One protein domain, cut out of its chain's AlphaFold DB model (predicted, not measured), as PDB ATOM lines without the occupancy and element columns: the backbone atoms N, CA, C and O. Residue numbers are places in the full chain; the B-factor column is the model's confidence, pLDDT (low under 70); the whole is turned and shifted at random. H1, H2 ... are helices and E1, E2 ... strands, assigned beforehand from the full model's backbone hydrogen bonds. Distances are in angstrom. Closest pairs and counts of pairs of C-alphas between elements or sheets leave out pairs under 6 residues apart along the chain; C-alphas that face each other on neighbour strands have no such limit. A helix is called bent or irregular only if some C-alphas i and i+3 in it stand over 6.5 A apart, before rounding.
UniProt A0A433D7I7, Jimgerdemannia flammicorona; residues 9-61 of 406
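This is residues 9 to 61 of the 406 residues of a protein of Jimgerdemannia flammicorona (UniProt A0A433D7I7). A small two-stranded hairpin, E1 and E2, and one long, kinked helix, H2, make a flat and open shape, with the short helix H1 between the hairpin and the first residues of H2. The far part of H2 reaches away from the rest, and residues 51 to 61, of which 51 to 60 belong to H2, stick out free. The printed part has 53 residues with two named strands and two named helices, in the order E1, E2, H1, H2; the sheet has the order E1 - E2 and is antiparallel, and the class is mixed, helices and strands. The whole is loose, with a radius of gyration of the C-alphas of 13.7 A, and the C-alphas span 39 by 27 by 11 A.

E1 is residues 9 to 14, beginning at C-alpha 9 at (342.372, 351.095, 380.610), and measures 15.6 A from first to last C-alpha. E2 is residues 17 to 22 and measures 16.7 A. H1 is the four residues 27 to 30, 5.7 A long, with C-alpha 27 at (347.774, 349.499, 387.336). H2 is residues 33 to 60, 37.7 A long, and ends at C-alpha 60 at (345.587, 378.279, 384.387). H2 is irregular: C-alphas 37 and 40 are 8.0 A apart, and it has a kink of 69 degrees near residue 40.

E1 and E2 form a hairpin, antiparallel at 143 degrees between their directions. The C-alphas of Glu 12 and Phe 18 face each other at 4.3 A. N 11 and O 19, 3.0 A apart, and N 19 and O 11, 2.9 A apart, are within hydrogen-bond range. E2 and H1 have 5 pairs of C-alphas within 8 A, the closest being those of Met 21 and Gly 27, 4.2 A apart. H1 and H2 touch only at the corner by their link, H2 with residues 35 to 39 alone; their closest C-alphas are those of Ala 29 and Leu 35, 5.1 A apart. E1 is apart from H1 and from H2, and E2 is apart from H2. In H2, 20 of 24 O i to N i+4 pairs are within hydrogen-bond range; H1 is too short for such a pair, and its one O i to N i+3 pair is within range.

The two C-alphas farthest apart are those of Gly 16 and Thr 59, 40.3 A. Without the stretch that stands free, the body has 42 residues and spans 32 by 23 by 10 A. The printed part has no cut, and the links E1 to E2, E2 to H1 and H1 to H2 are tight. The mean pLDDT of the printed part is 94.5, and no printed residue is under 70.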
ATOM      1  N   PHE A   9     341.904 350.869 381.973       92.19
ATOM      2  CA  PHE A   9     342.372 351.095 380.610       92.19
ATOM      3  C   PHE A   9     343.162 349.880 380.111       92.19
ATOM      4  O   PHE A   9     343.653 349.078 380.908       92.19
ATOM      5  N   GLN A  10     343.276 349.728 378.791       93.12
ATOM      6  CA  GLN A  10     344.120 348.705 378.175       93.12
ATOM      7  C   GLN A  10     345.422 349.329 377.681       93.12
ATOM      8  O   GLN A  10     345.392 350.337 376.978       93.12
ATOM      9  N   ALA A  11     346.550 348.713 378.026       89.62
ATOM     10  CA  ALA A  11     347.874 349.119 377.567       89.62
ATOM     11  C   ALA A  11     348.552 347.953 376.837       89.62
ATOM     12  O   ALA A  11     348.517 346.819 377.320       89.62
ATOM     13  N   GLU A  12     349.168 348.230 375.689       91.31
ATOM     14  CA  GLU A  12     350.052 347.281 375.010       91.31
ATOM     15  C   GLU A  12     351.412 347.285 375.714       91.31
ATOM     16  O   GLU A  12     352.071 348.321 375.793       91.31
ATOM     17  N   VAL A  13     351.811 346.145 376.272       87.12
ATOM     18  CA  VAL A  13     353.028 346.025 377.100       87.12
ATOM     19  C   VAL A  13     354.169 345.347 376.346       87.12
ATOM     20  O   VAL A  13     355.338 345.574 376.636       87.12
ATOM     21  N   GLU A  14     353.814 344.537 375.350       84.69
ATOM     22  CA  GLU A  14     354.686 343.909 374.360       84.69
ATOM     23  C   GLU A  14     353.897 343.854 373.039       84.69
ATOM     24  O   GLU A  14     352.664 343.822 373.101       84.69
ATOM     25  N   PRO A  15     354.545 343.807 371.860       89.19
ATOM     26  CA  PRO A  15     353.838 343.745 370.580       89.19
ATOM     27  C   PRO A  15     352.767 342.639 370.543       89.19
ATOM     28  O   PRO A  15     353.079 341.449 370.614       89.19
ATOM     29  N   GLY A  16     351.496 343.036 370.440       90.81
ATOM     30  CA  GLY A  16     350.319 342.160 370.430       90.81
ATOM     31  C   GLY A  16     349.796 341.719 371.806       90.81
ATOM     32  O   GLY A  16     348.794 341.003 371.863       90.81
ATOM     33  N   ARG A  17     350.423 342.131 372.915       91.88
ATOM     34  CA  ARG A  17     350.027 341.778 374.289       91.88
ATOM     35  C   ARG A  17     349.452 342.991 375.017       91.88
ATOM     36  O   ARG A  17     350.181 343.908 375.387       91.88
ATOM     37  N   PHE A  18     348.154 342.935 375.308       93.81
ATOM     38  CA  PHE A  18     347.425 343.975 376.035       93.81
ATOM     39  C   PHE A  18     347.099 343.530 377.460       93.81
ATOM     40  O   PHE A  18     346.624 342.412 377.668       93.81
ATOM     41  N   LEU A  19     347.320 344.408 378.438       92.56
ATOM     42  CA  LEU A  19     346.905 344.207 379.826       92.56
ATOM     43  C   LEU A  19     345.870 345.261 380.219       92.56
ATOM     44  O   LEU A  19     345.995 346.429 379.852       92.56
ATOM     45  N   THR A  20     344.862 344.847 380.986       93.50
ATOM     46  CA  THR A  20     343.900 345.763 381.610       93.50
ATOM     47  C   THR A  20     344.461 346.243 382.944       93.50
ATOM     48  O   THR A  20     344.791 345.431 383.808       93.50
ATOM     49  N   MET A  21     344.558 347.555 383.116       93.00
ATOM     50  CA  MET A  21     345.171 348.214 384.267       93.00
ATOM     51  C   MET A  21     344.172 349.148 384.953       93.00
ATOM     52  O   MET A  21     343.319 349.739 384.293       93.00
ATOM     53  N   GLN A  22     344.274 349.281 386.277       92.69
ATOM     54  CA  GLN A  22     343.452 350.216 387.055       92.69
ATOM     55  C   GLN A  22     343.942 351.658 386.867       92.69
ATOM     56  O   GLN A  22     345.141 351.928 386.950       92.69
ATOM     57  N   GLU A  23     343.008 352.588 386.666       91.31
ATOM     58  CA  GLU A  23     343.266 354.026 386.499       91.31
ATOM     59  C   GLU A  23     343.305 354.775 387.848       91.31
ATOM     60  O   GLU A  23     342.827 355.898 387.988       91.31
ATOM     61  N   ASP A  24     343.858 354.143 388.884       93.50
ATOM     62  CA  ASP A  24     344.032 354.726 390.222       93.50
ATOM     63  C   ASP A  24     345.505 354.770 390.660       93.50
ATOM     64  O   ASP A  24     345.806 354.983 391.833       93.50
ATOM     65  N   GLY A  25     346.427 354.553 389.717       92.19
ATOM     66  CA  GLY A  25     347.867 354.471 389.960       92.19
ATOM     67  C   GLY A  25     348.366 353.077 390.339       92.19
ATOM     68  O   GLY A  25     349.572 352.853 390.329       92.19
ATOM     69  N   THR A  26     347.482 352.115 390.625       94.81
ATOM     70  CA  THR A  26     347.892 350.744 390.983       94.81
ATOM     71  C   THR A  26     348.022 349.805 389.784       94.81
ATOM     72  O   THR A  26     348.491 348.678 389.936       94.81
ATOM     73  N   GLY A  27     347.670 350.267 388.578       92.12
ATOM     74  CA  GLY A  27     347.774 349.499 387.336       92.12
ATOM     75  C   GLY A  27     349.166 348.924 387.053       92.12
ATOM     76  O   GLY A  27     349.273 347.841 386.485       92.12
ATOM     77  N   VAL A  28     350.227 349.580 387.534       92.25
ATOM     78  CA  VAL A  28     351.613 349.090 387.429       92.25
ATOM     79  C   VAL A  28     351.846 347.761 388.159       92.25
ATOM     80  O   VAL A  28     352.684 346.978 387.726       92.25
ATOM     81  N   ALA A  29     351.051 347.430 389.183       93.62
ATOM     82  CA  ALA A  29     351.143 346.140 389.873       93.62
ATOM     83  C   ALA A  29     350.721 344.949 388.987       93.62
ATOM     84  O   ALA A  29     351.006 343.798 389.304       93.62
ATOM     85  N   VAL A  30     350.049 345.213 387.857       92.69
ATOM     86  CA  VAL A  30     349.747 344.193 386.842       92.69
ATOM     87  C   VAL A  30     351.007 343.803 386.059       92.69
ATOM     88  O   VAL A  30     351.137 342.653 385.641       92.69
ATOM     89  N   LEU A  31     351.934 344.748 385.861       91.94
ATOM     90  CA  LEU A  31     353.239 344.501 385.241       91.94
ATOM     91  C   LEU A  31     354.203 343.853 386.231       91.94
ATOM     92  O   LEU A  31     354.915 342.917 385.873       91.94
ATOM     93  N   ASP A  32     354.185 344.344 387.467       93.81
ATOM     94  CA  ASP A  32     355.033 343.864 388.543       93.81
ATOM     95  C   ASP A  32     354.226 343.587 389.827       93.81
ATOM     96  O   ASP A  32     353.974 344.493 390.630       93.81
ATOM     97  N   PRO A  33     353.846 342.319 390.065       94.81
ATOM     98  CA  PRO A  33     353.083 341.927 391.247       94.81
ATOM     99  C   PRO A  33     353.773 342.205 392.592       94.81
ATOM    100  O   PRO A  33     353.096 342.206 393.621       94.81
ATOM    101  N   TRP A  34     355.087 342.465 392.631       95.50
ATOM    102  CA  TRP A  34     355.787 342.823 393.877       95.50
ATOM    103  C   TRP A  34     355.397 344.208 394.407       95.50
ATOM    104  O   TRP A  34     355.653 344.515 395.573       95.50
ATOM    105  N   LEU A  35     354.718 345.020 393.591       96.38
ATOM    106  CA  LEU A  35     354.144 346.306 393.984       96.38
ATOM    107  C   LEU A  35     352.813 346.181 394.744       96.38
ATOM    108  O   LEU A  35     352.364 347.159 395.344       96.38
ATOM    109  N   GLU A  36     352.186 344.998 394.762       95.56
ATOM    110  CA  GLU A  36     350.892 344.753 395.416       95.56
ATOM    111  C   GLU A  36     350.835 345.239 396.881       95.56
ATOM    112  O   GLU A  36     349.871 345.925 397.237       95.56
ATOM    113  N   PRO A  37     351.853 344.996 397.737       96.81
ATOM    114  CA  PRO A  37     351.834 345.462 399.125       96.81
ATOM    115  C   PRO A  37     351.884 346.991 399.274       96.81
ATOM    116  O   PRO A  37     351.590 347.508 400.348       96.81
ATOM    117  N   PHE A  38     352.249 347.721 398.214       96.19
ATOM    118  CA  PHE A  38     352.473 349.171 398.220       96.19
ATOM    119  C   PHE A  38     351.386 349.952 397.470       96.19
ATOM    120  O   PHE A  38     351.539 351.148 397.207       96.19
ATOM    121  N   LYS A  39     350.262 349.302 397.141       94.94
ATOM    122  CA  LYS A  39     349.140 349.910 396.411       94.94
ATOM    123  C   LYS A  39     348.618 351.198 397.029       94.94
ATOM    124  O   LYS A  39     348.292 352.125 396.294       94.94
ATOM    125  N   ASP A  40     348.569 351.290 398.354       94.88
ATOM    126  CA  ASP A  40     348.099 352.507 399.016       94.88
ATOM    127  C   ASP A  40     349.060 353.680 398.792       94.88
ATOM    128  O   ASP A  40     348.611 354.793 398.513       94.88
ATOM    129  N   SER A  41     350.376 353.441 398.814       95.31
ATOM    130  CA  SER A  41     351.379 354.454 398.469       95.31
ATOM    131  C   SER A  41     351.267 354.885 397.006       95.31
ATOM    132  O   SER A  41     351.303 356.083 396.720       95.31
ATOM    133  N   LEU A  42     351.086 353.934 396.084       95.94
ATOM    134  CA  LEU A  42     350.886 354.217 394.657       95.94
ATOM    135  C   LEU A  42     349.625 355.058 394.423       95.94
ATOM    136  O   LEU A  42     349.697 356.122 393.805       95.94
ATOM    137  N   ARG A  43     348.492 354.633 394.989       96.00
ATOM    138  CA  ARG A  43     347.209 355.336 394.880       96.00
ATOM    139  C   ARG A  43     347.284 356.738 395.463       96.00
ATOM    140  O   ARG A  43     346.782 357.688 394.866       96.00
ATOM    141  N   ARG A  44     347.944 356.895 396.612       96.31
ATOM    142  CA  ARG A  44     348.123 358.198 397.259       96.31
ATOM    143  C   ARG A  44     348.939 359.152 396.383       96.31
ATOM    144  O   ARG A  44     348.508 360.283 396.167       96.31
ATOM    145  N   ARG A  45     350.075 358.704 395.836       96.25
ATOM    146  CA  ARG A  45     350.925 359.515 394.938       96.25
ATOM    147  C   ARG A  45     350.197 359.889 393.650       96.25
ATOM    148  O   ARG A  45     350.231 361.050 393.247       96.25
ATOM    149  N   PHE A  46     349.471 358.946 393.051       97.31
ATOM    150  CA  PHE A  46     348.646 359.228 391.878       97.31
ATOM    151  C   PHE A  46     347.528 360.230 392.186       97.31
ATOM    152  O   PHE A  46     347.310 361.162 391.417       97.31
ATOM    153  N   GLY A  47     346.880 360.116 393.349       97.88
ATOM    154  CA  GLY A  47     345.907 361.100 393.824       97.88
ATOM    155  C   GLY A  47     346.502 362.506 393.967       97.88
ATOM    156  O   GLY A  47     345.903 363.472 393.498       97.88
ATOM    157  N   LEU A  48     347.705 362.635 394.542       98.31
ATOM    158  CA  LEU A  48     348.415 363.919 394.627       98.31
ATOM    159  C   LEU A  48     348.725 364.504 393.244       98.31
ATOM    160  O   LEU A  48     348.501 365.694 393.020       98.31
ATOM    161  N   PHE A  49     349.189 363.670 392.313       98.56
ATOM    162  CA  PHE A  49     349.403 364.064 390.923       98.56
ATOM    163  C   PHE A  49     348.107 364.579 390.281       98.56
ATOM    164  O   PHE A  49     348.078 365.704 389.784       98.56
ATOM    165  N   LYS A  50     347.003 363.823 390.360       98.25
ATOM    166  CA  LYS A  50     345.704 364.233 389.800       98.25
ATOM    167  C   LYS A  50     345.187 365.533 390.414       98.25
ATOM    168  O   LYS A  50     344.662 366.368 389.682       98.25
ATOM    169  N   ASN A  51     345.378 365.740 391.717       98.38
ATOM    170  CA  ASN A  51     345.019 366.996 392.379       98.38
ATOM    171  C   ASN A  51     345.768 368.189 391.772       98.38
ATOM    172  O   ASN A  51     345.164 369.233 391.532       98.38
ATOM    173  N   TRP A  52     347.059 368.032 391.475       98.56
ATOM    174  CA  TRP A  52     347.836 369.063 390.789       98.56
ATOM    175  C   TRP A  52     347.392 369.289 389.347       98.56
ATOM    176  O   TRP A  52     347.241 370.444 388.952       98.56
ATOM    177  N   VAL A  53     347.129 368.227 388.580       98.50
ATOM    178  CA  VAL A  53     346.588 368.351 387.214       98.50
ATOM    179  C   VAL A  53     345.276 369.137 387.223       98.50
ATOM    180  O   VAL A  53     345.127 370.099 386.471       98.50
ATOM    181  N   ASN A  54     344.349 368.787 388.119       98.44
ATOM    182  CA  ASN A  54     343.073 369.488 388.262       98.44
ATOM    183  C   ASN A  54     343.285 370.954 388.647       98.44
ATOM    184  O   ASN A  54     342.745 371.840 387.991       98.44
ATOM    185  N   LYS A  55     344.149 371.223 389.633       98.38
ATOM    186  CA  LYS A  55     344.488 372.588 390.045       98.38
ATOM    187  C   LYS A  55     345.048 373.409 388.881       98.38
ATOM    188  O   LYS A  55     344.626 374.547 388.699       98.38
ATOM    189  N   ILE A  56     345.966 372.862 388.082       98.25
ATOM    190  CA  ILE A  56     346.539 373.537 386.903       98.25
ATOM    191  C   ILE A  56     345.455 373.813 385.848       98.25
ATOM    192  O   ILE A  56     345.396 374.915 385.299       98.25
ATOM    193  N   ASN A  57     344.573 372.844 385.592       97.75
ATOM    194  CA  ASN A  57     343.456 373.007 384.663       97.75
ATOM    195  C   ASN A  57     342.503 374.125 385.109       97.75
ATOM    196  O   ASN A  57     342.188 375.007 384.316       97.75
ATOM    197  N   GLU A  58     342.101 374.131 386.379       97.88
ATOM    198  CA  GLU A  58     341.152 375.102 386.937       97.88
ATOM    199  C   GLU A  58     341.721 376.523 387.014       97.88
ATOM    200  O   GLU A  58     341.010 377.493 386.760       97.88
ATOM    201  N   THR A  59     342.999 376.662 387.371       95.75
ATOM    202  CA  THR A  59     343.603 377.974 387.665       95.75
ATOM    203  C   THR A  59     344.333 378.603 386.486       95.75
ATOM    204  O   THR A  59     344.489 379.821 386.457       95.75
ATOM    205  N   SER A  60     344.805 377.797 385.532       93.19
ATOM    206  CA  SER A  60     345.587 378.279 384.387       93.19
ATOM    207  C   SER A  60     345.019 377.853 383.034       93.19
ATOM    208  O   SER A  60     345.478 378.367 382.026       93.19
ATOM    209  N   GLY A  61     344.031 376.953 382.966       94.94
ATOM    210  CA  GLY A  61     343.532 376.427 381.688       94.94
ATOM    211  C   GLY A  61     344.393 375.298 381.107       94.94
ATOM    212  O   GLY A  61     344.363 375.054 379.903       94.94
TER     213      GLY A  61